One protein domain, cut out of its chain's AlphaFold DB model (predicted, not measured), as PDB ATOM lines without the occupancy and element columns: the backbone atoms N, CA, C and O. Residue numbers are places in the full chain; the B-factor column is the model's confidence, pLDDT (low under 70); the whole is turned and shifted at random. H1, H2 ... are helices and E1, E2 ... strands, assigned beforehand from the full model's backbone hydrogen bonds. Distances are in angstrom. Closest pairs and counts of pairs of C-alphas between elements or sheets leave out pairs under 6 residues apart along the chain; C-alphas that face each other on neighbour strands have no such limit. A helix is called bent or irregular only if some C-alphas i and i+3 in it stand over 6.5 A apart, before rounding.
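This is residues 2 to 123 of the 126 residues of the protein "NMO domain-containing protein" of Limosilactobacillus fermentum (UniProt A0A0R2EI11). What does the model look like around its one small sheet? A two-stranded hairpin, E1 and E2, lies near the middle; H4 covers it and, with H5 running back the opposite way, makes one end of the long axis, while H1 and H8 meet at the other end. The short helices H2 and H7, with H3, fill the space between, and H6 lies next to H3. What is it made of? The printed part has 122 residues with eight named helices and two named strands, in the order H1, H2, H3, E1, E2, H4, H5, H6, H7, H8; the sheet E1 - E2 is antiparallel and the class is mostly helix. It is compact, with a radius of gyration of the C-alphas of 15.3 A and spans of 44 by 32 by 23 A.

Where are the strands and the helices after them? E1 is residues 44 to 46 and E2 residues 52 to 54. H4 is residues 57 to 69, 18.8 A from C-alpha 57 at (28.559, -20.950, 94.945) to C-alpha 69; H5 is residues 72 to 81, 14.1 A long; H6 is residues 86 to 90. Where are the others? H1 is residues 2 to 8, 10.0 A long from C-alpha 2 at (26.884, -51.769, 95.266), H2 residues 18 to 21, and H3 residues 30 to 38, 12.1 A. H7 is residues 103 to 107, irregular, with C-alphas 103 and 106 7.2 A apart; H8 is residues 114 to 122, 12.2 A, ending at C-alpha 122 (21.464, -56.122, 88.469).

What joins the strands, and what is nearest them? In the hairpin of E1 and E2, N 53 and O 45 are within hydrogen-bond range at 3.0 A. The closest C-alphas of E1 and H4, Leu 46 and Ala 63, are 6.2 A apart. How do the helices stand? H4, with residues 62 to 66 alone, only just touches H5 through 3 pairs of C-alphas within 8 A, the closest Phe 66 and Gly 72 at 6.1 A; they form a helical hairpin, opposite ways at a shallow tilt of 34 degrees, only just short of steep. H3 only just touches H6, closest C-alphas Ala 32 and Leu 89 at 5.7 A, and H7, Leu 36 and Leu 105 at 6.9 A, each with 3 pairs within 8 A. H2 and H7 are close but not clearly touching, closest C-alphas Thr 18 and Leu 105 at 7.1 A. What of the far end? H1 touches H8, the same way at a steep tilt of 39 degrees, closest C-alphas Val 3 and Leu 121 at 6.3 A; H1 and H4 are apart. Are the helix backbones complete? Every O i to N i+4 pair is within hydrogen-bond range in H1, H3, H4, H5, H6 and H8; H7 has 0 of 1, with 1 of 2 O i to N i+3 pairs, and H2 is too short for an i+4 pair.

How large is it? The two C-alphas farthest apart, those of Thr 69 and Glu 123, are 44.8 A apart. Which link is long, and is there a cut? The link from H6 to H7, residues 91 to 102, is long; the printed part has no cut. How confident is the model? The mean pLDDT of the printed part is 96.0, and no printed residue is under 70.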
ATOM      1  N   GLY A   2      27.603 -52.230  94.061       86.44
ATOM      2  CA  GLY A   2      26.884 -51.769  95.266       86.44
ATOM      3  C   GLY A   2      25.640 -52.585  95.649       86.44
ATOM      4  O   GLY A   2      25.480 -52.937  96.813       86.44
ATOM      5  N   VAL A   3      24.800 -52.961  94.677       92.31
ATOM      6  CA  VAL A   3      23.581 -53.753  94.945       92.31
ATOM      7  C   VAL A   3      23.922 -55.142  95.487       92.31
ATOM      8  O   VAL A   3      23.423 -55.534  96.537       92.31
ATOM      9  N   LYS A   4      24.854 -55.852  94.842       93.56
ATOM     10  CA  LYS A   4      25.350 -57.155  95.310       93.56
ATOM     11  C   LYS A   4      25.891 -57.100  96.744       93.56
ATOM     12  O   LYS A   4      25.617 -58.004  97.527       93.56
ATOM     13  N   ALA A   5      26.638 -56.049  97.092       92.88
ATOM     14  CA  ALA A   5      27.145 -55.863  98.449       92.88
ATOM     15  C   ALA A   5      26.010 -55.642  99.463       92.88
ATOM     16  O   ALA A   5      26.016 -56.261 100.522       92.88
ATOM     17  N   ALA A   6      25.010 -54.821  99.127       94.62
ATOM     18  CA  ALA A   6      23.848 -54.599  99.986       94.62
ATOM     19  C   ALA A   6      23.065 -55.898 100.246       94.62
ATOM     20  O   ALA A   6      22.736 -56.196 101.393       94.62
ATOM     21  N   LEU A   7      22.831 -56.707  99.206       94.19
ATOM     22  CA  LEU A   7      22.178 -58.014  99.347       94.19
ATOM     23  C   LEU A   7      23.001 -58.976 100.219       94.19
ATOM     24  O   LEU A   7      22.446 -59.651 101.081       94.19
ATOM     25  N   ALA A   8      24.329 -59.005 100.054       95.31
ATOM     26  CA  ALA A   8      25.215 -59.825 100.885       95.31
ATOM     27  C   ALA A   8      25.190 -59.422 102.373       95.31
ATOM     28  O   ALA A   8      25.408 -60.266 103.238       95.31
ATOM     29  N   LEU A   9      24.888 -58.154 102.673       96.50
ATOM     30  CA  LEU A   9      24.675 -57.642 104.032       96.50
ATOM     31  C   LEU A   9      23.254 -57.906 104.571       96.50
ATOM     32  O   LEU A   9      22.924 -57.451 105.664       96.50
ATOM     33  N   GLY A  10      22.416 -58.643 103.833       96.81
ATOM     34  CA  GLY A  10      21.066 -59.035 104.248       96.81
ATOM     35  C   GLY A  10      19.954 -58.084 103.804       96.81
ATOM     36  O   GLY A  10      18.808 -58.262 104.220       96.81
ATOM     37  N   ALA A  11      20.246 -57.085 102.965       96.81
ATOM     38  CA  ALA A  11      19.197 -56.262 102.375       96.81
ATOM     39  C   ALA A  11      18.328 -57.101 101.422       96.81
ATOM     40  O   ALA A  11      18.828 -57.960 100.702       96.81
ATOM     41  N   GLN A  12      17.026 -56.818 101.375       95.12
ATOM     42  CA  GLN A  12      16.086 -57.454 100.436       95.12
ATOM     43  C   GLN A  12      15.811 -56.586  99.197       95.12
ATOM     44  O   GLN A  12      15.007 -56.938  98.340       95.12
ATOM     45  N   GLY A  13      16.471 -55.433  99.114       92.81
ATOM     46  CA  GLY A  13      16.346 -54.462  98.041       92.81
ATOM     47  C   GLY A  13      17.239 -53.255  98.310       92.81
ATOM     48  O   GLY A  13      17.815 -53.119  99.390       92.81
ATOM     49  N   VAL A  14      17.354 -52.376  97.320       94.31
ATOM     50  CA  VAL A  14      18.130 -51.137  97.420       94.31
ATOM     51  C   VAL A  14      17.290 -49.951  96.972       94.31
ATOM     52  O   VAL A  14      16.502 -50.053  96.036       94.31
ATOM     53  N   TYR A  15      17.492 -48.812  97.627       94.00
ATOM     54  CA  TYR A  15      16.969 -47.526  97.187       94.00
ATOM     55  C   TYR A  15      18.120 -46.701  96.617       94.00
ATOM     56  O   TYR A  15      19.117 -46.462  97.299       94.00
ATOM     57  N   VAL A  16      17.997 -46.284  95.358       93.81
ATOM     58  CA  VAL A  16      19.049 -45.560  94.637       93.81
ATOM     59  C   VAL A  16      18.488 -44.222  94.168       93.81
ATOM     60  O   VAL A  16      17.537 -44.184  93.398       93.81
ATOM     61  N   GLY A  17      19.082 -43.125  94.648       93.62
ATOM     62  CA  GLY A  17      18.675 -41.755  94.317       93.62
ATOM     63  C   GLY A  17      19.579 -41.115  93.267       93.62
ATOM     64  O   GLY A  17      19.266 -41.130  92.082       93.62
ATOM     65  N   THR A  18      20.729 -40.581  93.691       95.12
ATOM     66  CA  THR A  18      21.631 -39.761  92.858       95.12
ATOM     67  C   THR A  18      21.921 -40.336  91.469       95.12
ATOM     68  O   THR A  18      21.891 -39.602  90.486       95.12
ATOM     69  N   ARG A  19      22.157 -41.648  91.353       95.25
ATOM     70  CA  ARG A  19      22.464 -42.295  90.067       95.25
ATOM     71  C   ARG A  19      21.326 -42.174  89.044       95.25
ATOM     72  O   ARG A  19      21.614 -42.046  87.857       95.25
ATOM     73  N   PHE A  20      20.074 -42.162  89.505       96.56
ATOM     74  CA  PHE A  20      18.893 -41.969  88.663       96.56
ATOM     75  C   PHE A  20      18.686 -40.508  88.243       96.56
ATOM     76  O   PHE A  20      17.979 -40.272  87.275       96.56
ATOM     77  N   LEU A  21      19.301 -39.518  88.904       96.75
ATOM     78  CA  LEU A  21      19.144 -38.104  88.520       96.75
ATOM     79  C   LEU A  21      19.761 -37.787  87.152       96.75
ATOM     80  O   LEU A  21      19.329 -36.852  86.480       96.75
ATOM     81  N   VAL A  22      20.776 -38.551  86.745       96.69
ATOM     82  CA  VAL A  22      21.517 -38.302  85.503       96.69
ATOM     83  C   VAL A  22      21.029 -39.142  84.326       96.69
ATOM     84  O   VAL A  22      21.590 -38.990  83.247       96.69
ATOM     85  N   THR A  23      20.025 -40.012  84.497       98.00
ATOM     86  CA  THR A  23      19.531 -40.835  83.382       98.00
ATOM     87  C   THR A  23      18.855 -39.982  82.314       98.00
ATOM     88  O   THR A  23      18.389 -38.871  82.592       98.00
ATOM     89  N   ALA A  24      18.775 -40.485  81.085       97.69
ATOM     90  CA  ALA A  24      18.164 -39.773  79.962       97.69
ATOM     91  C   ALA A  24      16.723 -39.312  80.267       97.69
ATOM     92  O   ALA A  24      16.360 -38.167  79.997       97.69
ATOM     93  N   GLU A  25      15.939 -40.171  80.910       98.19
ATOM     94  CA  GLU A  25      14.521 -39.995  81.227       98.19
ATOM     95  C   GLU A  25      14.280 -39.086  82.436       98.19
ATOM     96  O   GLU A  25      13.177 -38.560  82.602       98.19
ATOM     97  N   ALA A  26      15.289 -38.897  83.294       98.00
ATOM     98  CA  ALA A  26      15.138 -38.086  84.489       98.00
ATOM     99  C   ALA A  26      14.768 -36.640  84.107       98.00
ATOM    100  O   ALA A  26      15.481 -36.028  83.298       98.00
ATOM    101  N   PRO A  27      13.708 -36.061  84.709       97.19
ATOM    102  CA  PRO A  27      13.213 -34.712  84.423       97.19
ATOM    103  C   PRO A  27      14.091 -33.605  85.045       97.19
ATOM    104  O   PRO A  27      13.571 -32.615  85.570       97.19
ATOM    105  N   VAL A  28      15.409 -33.806  84.996       98.25
ATOM    106  CA  VAL A  28      16.471 -32.941  85.509       98.25
ATOM    107  C   VAL A  28      17.036 -32.123  84.350       98.25
ATOM    108  O   VAL A  28      17.239 -32.645  83.252       98.25
ATOM    109  N   ASP A  29      17.277 -30.844  84.595       98.50
ATOM    110  CA  ASP A  29      17.839 -29.918  83.623       98.50
ATOM    111  C   ASP A  29      19.239 -30.376  83.155       98.50
ATOM    112  O   ASP A  29      20.025 -30.874  83.974       98.50
ATOM    113  N   PRO A  30      19.596 -30.225  81.862       98.06
ATOM    114  CA  PRO A  30      20.907 -30.621  81.353       98.06
ATOM    115  C   PRO A  30      22.093 -30.006  82.107       98.06
ATOM    116  O   PRO A  30      23.094 -30.696  82.307       98.06
ATOM    117  N   ALA A  31      21.992 -28.753  82.570       97.75
ATOM    118  CA  ALA A  31      23.055 -28.112  83.343       97.75
ATOM    119  C   ALA A  31      23.238 -28.787  84.710       97.75
ATOM    120  O   ALA A  31      24.366 -29.025  85.141       97.75
ATOM    121  N   ALA A  32      22.140 -29.176  85.363       97.81
ATOM    122  CA  ALA A  32      22.192 -29.911  86.623       97.81
ATOM    123  C   ALA A  32      22.748 -31.333  86.437       97.81
ATOM    124  O   ALA A  32      23.577 -31.770  87.236       97.81
ATOM    125  N   LYS A  33      22.373 -32.042  85.357       97.56
ATOM    126  CA  LYS A  33      22.979 -33.345  85.011       97.56
ATOM    127  C   LYS A  33      24.482 -33.215  84.768       97.56
ATOM    128  O   LYS A  33      25.247 -34.033  85.269       97.56
ATOM    129  N   ALA A  34      24.908 -32.180  84.042       96.31
ATOM    130  CA  ALA A  34      26.321 -31.913  83.790       96.31
ATOM    131  C   ALA A  34      27.089 -31.620  85.089       96.31
ATOM    132  O   ALA A  34      28.164 -32.178  85.294       96.31
ATOM    133  N   ALA A  35      26.519 -30.818  85.993       96.12
ATOM    134  CA  ALA A  35      27.116 -30.537  87.298       96.12
ATOM    135  C   ALA A  35      27.254 -31.804  88.159       96.12
ATOM    136  O   ALA A  35      28.295 -32.013  88.778       96.12
ATOM    137  N   LEU A  36      26.241 -32.677  88.160       96.31
ATOM    138  CA  LEU A  36      26.299 -33.973  88.842       96.31
ATOM    139  C   LEU A  36      27.388 -34.878  88.244       96.31
ATOM    140  O   LEU A  36      28.175 -35.445  88.990       96.31
ATOM    141  N   LEU A  37      27.473 -34.991  86.916       95.56
ATOM    142  CA  LEU A  37      28.475 -35.831  86.242       95.56
ATOM    143  C   LEU A  37      29.913 -35.312  86.397       95.56
ATOM    144  O   LEU A  37      30.853 -36.102  86.371       95.56
ATOM    145  N   ALA A  38      30.089 -33.996  86.523       94.50
ATOM    146  CA  ALA A  38      31.394 -33.371  86.715       94.50
ATOM    147  C   ALA A  38      31.835 -33.322  88.187       94.50
ATOM    148  O   ALA A  38      33.015 -33.103  88.461       94.50
ATOM    149  N   GLY A  39      30.898 -33.472  89.124       93.75
ATOM    150  CA  GLY A  39      31.168 -33.358  90.549       93.75
ATOM    151  C   GLY A  39      31.921 -34.558  91.125       93.75
ATOM    152  O   GLY A  39      31.885 -35.670  90.601       93.75
ATOM    153  N   SER A  40      32.581 -34.327  92.257       94.12
ATOM    154  CA  SER A  40      33.344 -35.330  93.007       94.12
ATOM    155  C   SER A  40      32.884 -35.404  94.469       94.12
ATOM    156  O   SER A  40      32.189 -34.512  94.965       94.12
ATOM    157  N   TYR A  41      33.251 -36.478  95.173       93.88
ATOM    158  CA  TYR A  41      32.837 -36.743  96.555       93.88
ATOM    159  C   TYR A  41      33.233 -35.622  97.534       93.88
ATOM    160  O   TYR A  41      32.508 -35.352  98.487       93.88
ATOM    161  N   ASP A  42      34.365 -34.956  97.292       95.31
ATOM    162  CA  ASP A  42      34.927 -33.865  98.098       95.31
ATOM    163  C   ASP A  42      34.227 -32.517  97.863       95.31
ATOM    164  O   ASP A  42      34.470 -31.543  98.575       95.31
ATOM    165  N   GLN A  43      33.318 -32.466  96.889       96.56
ATOM    166  CA  GLN A  43      32.485 -31.308  96.579       96.56
ATOM    167  C   GLN A  43      31.046 -31.487  97.069       96.56
ATOM    168  O   GLN A  43      30.172 -30.722  96.673       96.56
ATOM    169  N   VAL A  44      30.777 -32.482  97.913       97.50
ATOM    170  CA  VAL A  44      29.454 -32.725  98.493       97.50
ATOM    171  C   VAL A  44      29.539 -32.573 100.005       97.50
ATOM    172  O   VAL A  44      30.312 -33.265 100.661       97.50
ATOM    173  N   ASP A  45      28.722 -31.689 100.567       97.56
ATOM    174  CA  ASP A  45      28.700 -31.422 102.010       97.56
ATOM    175  C   ASP A  45      27.271 -31.131 102.494       97.56
ATOM    176  O   ASP A  45      26.341 -30.956 101.695       97.56
ATOM    177  N   LEU A  46      27.087 -31.119 103.811       97.88
ATOM    178  CA  LEU A  46      25.832 -30.768 104.462       97.88
ATOM    179  C   LEU A  46      25.542 -29.270 104.314       97.88
ATOM    180  O   LEU A  46      26.399 -28.422 104.564       97.88
ATOM    181  N   VAL A  47      24.301 -28.957 103.950       97.81
ATOM    182  CA  VAL A  47      23.747 -27.594 104.002       97.81
ATOM    183  C   VAL A  47      22.775 -27.424 105.171       97.81
ATOM    184  O   VAL A  47      22.540 -26.304 105.600       97.81
ATOM    185  N   SER A  48      22.245 -28.519 105.713       97.75
ATOM    186  CA  SER A  48      21.443 -28.563 106.940       97.75
ATOM    187  C   SER A  48      21.667 -29.903 107.660       97.75
ATOM    188  O   SER A  48      22.589 -30.646 107.316       97.75
ATOM    189  N   HIS A  49      20.859 -30.230 108.675       97.00
ATOM    190  CA  HIS A  49      21.029 -31.460 109.460       97.00
ATOM    191  C   HIS A  49      20.829 -32.743 108.640       97.00
ATOM    192  O   HIS A  49      21.481 -33.751 108.913       97.00
ATOM    193  N   ASP A  50      19.933 -32.719 107.657       94.06
ATOM    194  CA  ASP A  50      19.520 -33.885 106.875       94.06
ATOM    195  C   ASP A  50      19.700 -33.701 105.360       94.06
ATOM    196  O   ASP A  50      19.512 -34.656 104.602       94.06
ATOM    197  N   GLN A  51      20.135 -32.522 104.903       95.62
ATOM    198  CA  GLN A  51      20.369 -32.254 103.485       95.62
ATOM    199  C   GLN A  51      21.848 -32.099 103.149       95.62
ATOM    200  O   GLN A  51      22.569 -31.286 103.732       95.62
ATOM    201  N   ARG A  52      22.281 -32.843 102.126       96.19
ATOM    202  CA  ARG A  52      23.561 -32.646 101.436       96.19
ATOM    203  C   ARG A  52      23.337 -32.079 100.051       96.19
ATOM    204  O   ARG A  52      22.339 -32.387  99.405       96.19
ATOM    205  N   SER A  53      24.303 -31.301  99.583       97.81
ATOM    206  CA  SER A  53      24.301 -30.737  98.240       97.81
ATOM    207  C   SER A  53      25.672 -30.818  97.602       97.81
ATOM    208  O   SER A  53      26.685 -30.785  98.299       97.81
ATOM    209  N   LEU A  54      25.703 -30.801  96.271       97.62
ATOM    210  CA  LEU A  54      26.886 -30.355  95.543       97.62
ATOM    211  C   LEU A  54      27.203 -28.900  95.940       97.62
ATOM    212  O   LEU A  54      26.289 -28.070  96.025       97.62
ATOM    213  N   MET A  55      28.475 -28.606  96.209       97.50
ATOM    214  CA  MET A  55      29.000 -27.329  96.708       97.50
ATOM    215  C   MET A  55      29.215 -26.316  95.572       97.50
ATOM    216  O   MET A  55      30.343 -25.941  95.234       97.50
ATOM    217  N   THR A  56      28.112 -25.858  94.988       96.62
ATOM    218  CA  THR A  56      28.045 -24.702  94.087       96.62
ATOM    219  C   THR A  56      28.163 -23.386  94.880       96.62
ATOM    220  O   THR A  56      28.153 -23.407  96.117       96.62
ATOM    221  N   PRO A  57      28.353 -22.218  94.234       97.44
ATOM    222  CA  PRO A  57      28.559 -20.950  94.945       97.44
ATOM    223  C   PRO A  57      27.488 -20.627  96.002       97.44
ATOM    224  O   PRO A  57      27.827 -20.247  97.123       97.44
ATOM    225  N   GLY A  58      26.209 -20.819  95.685       96.19
ATOM    226  CA  GLY A  58      25.081 -20.566  96.578       96.19
ATOM    227  C   GLY A  58      24.973 -21.589  97.705       96.19
ATOM    228  O   GLY A  58      24.743 -21.219  98.857       96.19
ATOM    229  N   THR A  59      25.207 -22.872  97.425       97.50
ATOM    230  CA  THR A  59      25.132 -23.917  98.461       97.50
ATOM    231  C   THR A  59      26.325 -23.869  99.410       97.50
ATOM    232  O   THR A  59      26.151 -24.141 100.595       97.50
ATOM    233  N   LYS A  60      27.499 -23.401  98.958       98.38
ATOM    234  CA  LYS A  60      28.636 -23.067  99.834       98.38
ATOM    235  C   LYS A  60      28.276 -22.002 100.870       98.38
ATOM    236  O   LYS A  60      28.702 -22.116 102.015       98.38
ATOM    237  N   GLN A  61      27.475 -21.000 100.504       98.00
ATOM    238  CA  GLN A  61      27.010 -19.984 101.456       98.00
ATOM    239  C   GLN A  61      26.043 -20.578 102.487       98.00
ATOM    240  O   GLN A  61      26.156 -20.278 103.675       98.00
ATOM    241  N   LEU A  62      25.122 -21.447 102.053       97.94
ATOM    242  CA  LEU A  62      24.215 -22.160 102.962       97.94
ATOM    243  C   LEU A  62      24.993 -23.066 103.926       97.94
ATOM    244  O   LEU A  62      24.754 -23.013 105.128       97.94
ATOM    245  N   ALA A  63      25.963 -23.829 103.417       98.19
ATOM    246  CA  ALA A  63      26.821 -24.700 104.216       98.19
ATOM    247  C   ALA A  63      27.689 -23.914 105.211       98.19
ATOM    248  O   ALA A  63      27.804 -24.314 106.366       98.19
ATOM    249  N   ALA A  64      28.278 -22.785 104.798       98.31
ATOM    250  CA  ALA A  64      29.036 -21.912 105.696       98.31
ATOM    251  C   ALA A  64      28.147 -21.376 106.825       98.31
ATOM    252  O   ALA A  64      28.481 -21.529 107.998       98.31
ATOM    253  N   ARG A  65      26.961 -20.859 106.481       98.00
ATOM    254  CA  ARG A  65      25.985 -20.397 107.470       98.00
ATOM    255  C   ARG A  65      25.562 -21.519 108.418       98.00
ATOM    256  O   ARG A  65      25.492 -21.289 109.617       98.00
ATOM    257  N   PHE A  66      25.312 -22.726 107.909       98.44
ATOM    258  CA  PHE A  66      24.980 -23.879 108.747       98.44
ATOM    259  C   PHE A  66      26.118 -24.245 109.703       98.44
ATOM    260  O   PHE A  66      25.863 -24.487 110.876       98.44
ATOM    261  N   LYS A  67      27.373 -24.231 109.240       97.88
ATOM    262  CA  LYS A  67      28.551 -24.487 110.086       97.88
ATOM    263  C   LYS A  67      28.715 -23.445 111.192       97.88
ATOM    264  O   LYS A  67      29.152 -23.789 112.284       97.88
ATOM    265  N   GLU A  68      28.361 -22.193 110.918       98.31
ATOM    266  CA  GLU A  68      28.432 -21.101 111.891       98.31
ATOM    267  C   GLU A  68      27.294 -21.142 112.917       98.31
ATOM    268  O   GLU A  68      27.526 -20.922 114.104       98.31
ATOM    269  N   THR A  69      26.060 -21.405 112.478       97.94
ATOM    270  CA  THR A  69      24.874 -21.286 113.341       97.94
ATOM    271  C   THR A  69      24.415 -22.607 113.943       97.94
ATOM    272  O   THR A  69      23.699 -22.598 114.943       97.94
ATOM    273  N   ASN A  70      24.763 -23.735 113.316       97.94
ATOM    274  CA  ASN A  70      24.197 -25.061 113.573       97.94
ATOM    275  C   ASN A  70      22.648 -25.087 113.535       97.94
ATOM    276  O   ASN A  70      22.005 -25.964 114.111       97.94
ATOM    277  N   ASP A  71      22.027 -24.117 112.856       98.00
ATOM    278  CA  ASP A  71      20.572 -23.986 112.740       98.00
ATOM    279  C   ASP A  71      20.100 -24.480 111.371       98.00
ATOM    280  O   ASP A  71      19.821 -23.704 110.453       98.00
ATOM    281  N   GLY A  72      20.023 -25.804 111.223       97.56
ATOM    282  CA  GLY A  72      19.563 -26.420 109.979       97.56
ATOM    283  C   GLY A  72      18.120 -26.053 109.622       97.56
ATOM    284  O   GLY A  72      17.829 -25.875 108.447       97.56
ATOM    285  N   ARG A  73      17.242 -25.818 110.613       98.19
ATOM    286  CA  ARG A  73      15.838 -25.453 110.357       98.19
ATOM    287  C   ARG A  73      15.743 -24.114 109.633       98.19
ATOM    288  O   ARG A  73      14.932 -23.975 108.719       98.19
ATOM    289  N   ALA A  74      16.555 -23.134 110.029       98.12
ATOM    290  CA  ALA A  74      16.619 -21.858 109.325       98.12
ATOM    291  C   ALA A  74      17.097 -22.032 107.873       98.12
ATOM    292  O   ALA A  74      16.568 -21.378 106.974       98.12
ATOM    293  N   ILE A  75      18.058 -22.928 107.620       98.38
ATOM    294  CA  ILE A  75      18.507 -23.227 106.253       98.38
ATOM    295  C   ILE A  75      17.414 -23.925 105.439       98.38
ATOM    296  O   ILE A  75      17.143 -23.508 104.313       98.38
ATOM    297  N   ASP A  76      16.730 -24.917 106.008       98.25
ATOM    298  CA  ASP A  76      15.637 -25.630 105.337       98.25
ATOM    299  C   ASP A  76      14.494 -24.674 104.968       98.25
ATOM    300  O   ASP A  76      13.918 -24.774 103.884       98.25
ATOM    301  N   GLN A  77      14.197 -23.689 105.825       98.38
ATOM    302  CA  GLN A  77      13.235 -22.628 105.520       98.38
ATOM    303  C   GLN A  77      13.683 -21.758 104.342       98.38
ATOM    304  O   GLN A  77      12.861 -21.447 103.482       98.38
ATOM    305  N   ILE A  78      14.969 -21.394 104.263       97.69
ATOM    306  CA  ILE A  78      15.522 -20.649 103.119       97.69
ATOM    307  C   ILE A  78      15.381 -21.473 101.835       97.69
ATOM    308  O   ILE A  78      14.915 -20.952 100.822       97.69
ATOM    309  N   ILE A  79      15.744 -22.758 101.874       97.94
ATOM    310  CA  ILE A  79      15.622 -23.671 100.731       97.94
ATOM    311  C   ILE A  79      14.153 -23.788 100.300       97.94
ATOM    312  O   ILE A  79      13.846 -23.640  99.118       97.94
ATOM    313  N   ALA A  80      13.228 -23.981 101.244       98.12
ATOM    314  CA  ALA A  80      11.797 -24.067 100.965       98.12
ATOM    315  C   ALA A  80      11.241 -22.771 100.351       98.12
ATOM    316  O   ALA A  80      10.530 -22.828  99.349       98.12
ATOM    317  N   GLN A  81      11.608 -21.603 100.892       98.12
ATOM    318  CA  GLN A  81      11.205 -20.292 100.361       98.12
ATOM    319  C   GLN A  81      11.736 -20.038  98.945       98.12
ATOM    320  O   GLN A  81      11.084 -19.350  98.164       98.12
ATOM    321  N   ARG A  82      12.890 -20.619  98.595       96.88
ATOM    322  CA  ARG A  82      13.457 -20.570  97.239       96.88
ATOM    323  C   ARG A  82      12.815 -21.564  96.267       96.88
ATOM    324  O   ARG A  82      13.143 -21.537  95.090       96.88
ATOM    325  N   GLY A  83      11.889 -22.412  96.717       97.44
ATOM    326  CA  GLY A  83      11.214 -23.409  95.875       97.44
ATOM    327  C   GLY A  83      11.771 -24.831  96.006       97.44
ATOM    328  O   GLY A  83      11.491 -25.689  95.166       97.44
ATOM    329  N   GLY A  84      12.547 -25.110  97.055       97.00
ATOM    330  CA  GLY A  84      13.094 -26.434  97.328       97.00
ATOM    331  C   GLY A  84      14.143 -26.854  96.298       97.00
ATOM    332  O   GLY A  84      15.013 -26.077  95.919       97.00
ATOM    333  N   MET A  85      14.057 -28.101  95.833       96.25
ATOM    334  CA  MET A  85      14.992 -28.650  94.839       96.25
ATOM    335  C   MET A  85      14.620 -28.306  93.391       96.25
ATOM    336  O   MET A  85      15.425 -28.517  92.486       96.25
ATOM    337  N   LEU A  86      13.400 -27.812  93.146       97.81
ATOM    338  CA  LEU A  86      12.900 -27.573  91.791       97.81
ATOM    339  C   LEU A  86      13.769 -26.581  90.993       97.81
ATOM    340  O   LEU A  86      14.100 -26.910  89.852       97.81
ATOM    341  N   PRO A  87      14.198 -25.428  91.541       98.31
ATOM    342  CA  PRO A  87      15.002 -24.484  90.775       98.31
ATOM    343  C   PRO A  87      16.364 -25.053  90.359       98.31
ATOM    344  O   PRO A  87      16.761 -24.906  89.205       98.31
ATOM    345  N   GLY A  88      17.048 -25.759  91.268       98.00
ATOM    346  CA  GLY A  88      18.355 -26.363  90.998       98.00
ATOM    347  C   GLY A  88      18.268 -27.557  90.048       98.00
ATOM    348  O   GLY A  88      18.980 -27.602  89.051       98.00
ATOM    349  N   LEU A  89      17.368 -28.511  90.320       97.38
ATOM    350  CA  LEU A  89      17.289 -29.753  89.548       97.38
ATOM    351  C   LEU A  89      16.511 -29.619  88.241       97.38
ATOM    352  O   LEU A  89      16.881 -30.268  87.274       97.38
ATOM    353  N   ARG A  90      15.424 -28.843  88.187       97.69
ATOM    354  CA  ARG A  90      14.497 -28.839  87.036       97.69
ATOM    355  C   ARG A  90      14.512 -27.547  86.225       97.69
ATOM    356  O   ARG A  90      14.104 -27.583  85.071       97.69
ATOM    357  N   LEU A  91      14.961 -26.434  86.807       98.19
ATOM    358  CA  LEU A  91      15.050 -25.137  86.117       98.19
ATOM    359  C   LEU A  91      16.493 -24.719  85.784       98.19
ATOM    360  O   LEU A  91      16.696 -23.610  85.299       98.19
ATOM    361  N   GLY A  92      17.486 -25.566  86.073       97.31
ATOM    362  CA  GLY A  92      18.889 -25.324  85.721       97.31
ATOM    363  C   GLY A  92      19.571 -24.208  86.516       97.31
ATOM    364  O   GLY A  92      20.655 -23.768  86.142       97.31
ATOM    365  N   GLN A  93      18.985 -23.748  87.625       98.12
ATOM    366  CA  GLN A  93      19.559 -22.697  88.477       98.12
ATOM    367  C   GLN A  93      20.616 -23.273  89.437       98.12
ATOM    368  O   GLN A  93      20.477 -23.192  90.661       98.12
ATOM    369  N   VAL A  94      21.641 -23.905  88.857       97.62
ATOM    370  CA  VAL A  94      22.669 -24.731  89.516       97.62
ATOM    371  C   VAL A  94      23.486 -23.961  90.556       97.62
ATOM    372  O   VAL A  94      23.780 -24.488  91.629       97.62
ATOM    373  N   ASP A  95      23.843 -22.713  90.258       97.25
ATOM    374  CA  ASP A  95      24.769 -21.960  91.105       97.25
ATOM    375  C   ASP A  95      24.130 -21.452  92.399       97.25
ATOM    376  O   ASP A  95      24.821 -21.360  93.409       97.25
ATOM    377  N   ASP A  96      22.824 -21.180  92.403       96.12
ATOM    378  CA  ASP A  96      22.149 -20.488  93.511       96.12
ATOM    379  C   ASP A  96      21.305 -21.403  94.408       96.12
ATOM    380  O   ASP A  96      20.893 -21.007  95.508       96.12
ATOM    381  N   ASN A  97      21.029 -22.624  93.945       98.00
ATOM    382  CA  ASN A  97      20.076 -23.531  94.575       98.00
ATOM    383  C   ASN A  97      20.678 -24.900  94.873       98.00
ATOM    384  O   ASN A  97      21.700 -25.309  94.327       98.00
ATOM    385  N   ILE A  98      20.003 -25.625  95.762       97.81
ATOM    386  CA  ILE A  98      20.425 -26.957  96.171       97.81
ATOM    387  C   ILE A  98      20.366 -27.952  95.002       97.81
ATOM    388  O   ILE A  98      19.364 -28.050  94.291       97.81
ATOM    389  N   ILE A  99      21.429 -28.746  94.867       97.50
ATOM    390  CA  ILE A  99      21.469 -29.958  94.048       97.50
ATOM    391  C   ILE A  99      21.708 -31.113  95.007       97.50
ATOM    392  O   ILE A  99      22.851 -31.454  95.324       97.50
ATOM    393  N   SER A 100      20.605 -31.671  95.511       94.94
ATOM    394  CA  SER A 100      20.662 -32.749  96.493       94.94
ATOM    395  C   SER A 100      21.313 -33.984  95.884       94.94
ATOM    396  O   SER A 100      20.879 -34.500  94.853       94.94
ATOM    397  N   THR A 101      22.397 -34.427  96.509       95.62
ATOM    398  CA  THR A 101      23.206 -35.552  96.049       95.62
ATOM    399  C   THR A 101      23.975 -36.169  97.218       95.62
ATOM    400  O   THR A 101      23.951 -35.662  98.340       95.62
ATOM    401  N   ASN A 102      24.651 -37.289  96.971       93.44
ATOM    402  CA  ASN A 102      25.463 -37.989  97.953       93.44
ATOM    403  C   ASN A 102      26.932 -38.046  97.514       93.44
ATOM    404  O   ASN A 102      27.286 -37.661  96.405       93.44
ATOM    405  N   THR A 103      27.789 -38.534  98.404       92.81
ATOM    406  CA  THR A 103      29.236 -38.633  98.178       92.81
ATOM    407  C   THR A 103      29.634 -39.732  97.195       92.81
ATOM    408  O   THR A 103      30.774 -39.742  96.764       92.81
ATOM    409  N   GLY A 104      28.720 -40.623  96.792       90.25
ATOM    410  CA  GLY A 104      28.957 -41.606  95.727       90.25
ATOM    411  C   GLY A 104      28.834 -41.019  94.316       90.25
ATOM    412  O   GLY A 104      28.694 -41.774  93.354       90.25
ATOM    413  N   LEU A 105      28.819 -39.687  94.196       90.94
ATOM    414  CA  LEU A 105      28.722 -38.958  92.934       90.94
ATOM    415  C   LEU A 105      29.873 -39.300  91.981       90.94
ATOM    416  O   LEU A 105      29.657 -39.457  90.785       90.94
ATOM    417  N   ASP A 106      31.071 -39.508  92.522       90.19
ATOM    418  CA  ASP A 106      32.272 -39.868  91.771       90.19
ATOM    419  C   ASP A 106      32.161 -41.227  91.057       90.19
ATOM    420  O   ASP A 106      32.848 -41.453  90.061       90.19
ATOM    421  N   LEU A 107      31.281 -42.125  91.504       90.81
ATOM    422  CA  LEU A 107      31.011 -43.406  90.844       90.81
ATOM    423  C   LEU A 107      30.129 -43.259  89.593       90.81
ATOM    424  O   LEU A 107      30.028 -44.192  88.796       90.81
ATOM    425  N   ILE A 108      29.494 -42.104  89.393       91.88
ATOM    426  CA  ILE A 108      28.555 -41.869  88.297       91.88
ATOM    427  C   ILE A 108      29.321 -41.383  87.069       91.88
ATOM    428  O   ILE A 108      29.686 -40.219  86.960       91.88
ATOM    429  N   LYS A 109      29.571 -42.288  86.119       85.69
ATOM    430  CA  LYS A 109      30.414 -41.985  84.946       85.69
ATOM    431  C   LYS A 109      29.651 -41.575  83.688       85.69
ATOM    432  O   LYS A 109      30.266 -41.084  82.748       85.69
ATOM    433  N   HIS A 110      28.343 -41.810  83.634       91.56
ATOM    434  CA  HIS A 110      27.541 -41.596  82.429       91.56
ATOM    435  C   HIS A 110      26.043 -41.475  82.750       91.56
ATOM    436  O   HIS A 110      25.561 -41.993  83.757       91.56
ATOM    437  N   GLY A 111      25.301 -40.795  81.875       91.50
ATOM    438  CA  GLY A 111      23.877 -40.485  82.044       91.50
ATOM    439  C   GLY A 111      22.918 -41.321  81.192       91.50
ATOM    440  O   GLY A 111      21.914 -40.776  80.754       91.50
ATOM    441  N   GLY A 112      23.245 -42.587  80.899       95.75
ATOM    442  CA  GLY A 112      22.452 -43.481  80.033       95.75
ATOM    443  C   GLY A 112      20.973 -43.640  80.423       95.75
ATOM    444  O   GLY A 112      20.442 -42.955  81.293       95.75
ATOM    445  N   THR A 113      20.273 -44.548  79.765       98.12
ATOM    446  CA  THR A 113      18.853 -44.805  80.036       98.12
ATOM    447  C   THR A 113      18.632 -45.450  81.407       98.12
ATOM    448  O   THR A 113      19.525 -46.063  81.999       98.12
ATOM    449  N   VAL A 114      17.407 -45.347  81.917       97.75
ATOM    450  CA  VAL A 114      16.960 -46.080  83.106       97.75
ATOM    451  C   VAL A 114      17.085 -47.588  82.895       97.75
ATOM    452  O   VAL A 114      17.480 -48.286  83.825       97.75
ATOM    453  N   ALA A 115      16.778 -48.086  81.693       97.69
ATOM    454  CA  ALA A 115      16.888 -49.507  81.370       97.69
ATOM    455  C   ALA A 115      18.338 -50.003  81.507       97.69
ATOM    456  O   ALA A 115      18.590 -50.925  82.279       97.69
ATOM    457  N   GLU A 116      19.286 -49.322  80.856       96.69
ATOM    458  CA  GLU A 116      20.721 -49.631  80.953       96.69
ATOM    459  C   GLU A 116      21.218 -49.556  82.401       96.69
ATOM    460  O   GLU A 116      21.949 -50.432  82.857       96.69
ATOM    461  N   LEU A 117      20.785 -48.541  83.158       95.69
ATOM    462  CA  LEU A 117      21.139 -48.415  84.570       95.69
ATOM    463  C   LEU A 117      20.616 -49.595  85.403       95.69
ATOM    464  O   LEU A 117      21.327 -50.111  86.263       95.69
ATOM    465  N   VAL A 118      19.367 -50.016  85.200       94.81
ATOM    466  CA  VAL A 118      18.804 -51.155  85.938       94.81
ATOM    467  C   VAL A 118      19.556 -52.439  85.591       94.81
ATOM    468  O   VAL A 118      19.887 -53.199  86.499       94.81
ATOM    469  N   GLU A 119      19.885 -52.658  84.319       94.44
ATOM    470  CA  GLU A 119      20.708 -53.792  83.888       94.44
ATOM    471  C   GLU A 119      22.099 -53.771  84.552       94.44
ATOM    472  O   GLU A 119      22.507 -54.775  85.139       94.44
ATOM    473  N   GLU A 120      22.775 -52.616  84.570       93.06
ATOM    474  CA  GLU A 120      24.069 -52.403  85.244       93.06
ATOM    475  C   GLU A 120      23.995 -52.724  86.751       93.06
ATOM    476  O   GLU A 120      24.873 -53.375  87.322       93.06
ATOM    477  N   LEU A 121      22.929 -52.281  87.425       92.56
ATOM    478  CA  LEU A 121      22.738 -52.508  88.860       92.56
ATOM    479  C   LEU A 121      22.481 -53.982  89.197       92.56
ATOM    480  O   LEU A 121      22.896 -54.436  90.270       92.56
ATOM    481  N   MET A 122      21.810 -54.708  88.301       91.38
ATOM    482  CA  MET A 122      21.464 -56.122  88.469       91.38
ATOM    483  C   MET A 122      22.579 -57.079  88.034       91.38
ATOM    484  O   MET A 122      22.517 -58.275  88.329       91.38
ATOM    485  N   GLU A 123      23.625 -56.575  87.380       90.62
ATOM    486  CA  GLU A 123      24.729 -57.391  86.896       90.62
ATOM    487  C   GLU A 123      25.378 -58.223  88.023       90.62
ATOM    488  O   GLU A 123      25.820 -57.723  89.065       90.62
TER     489      GLU A 123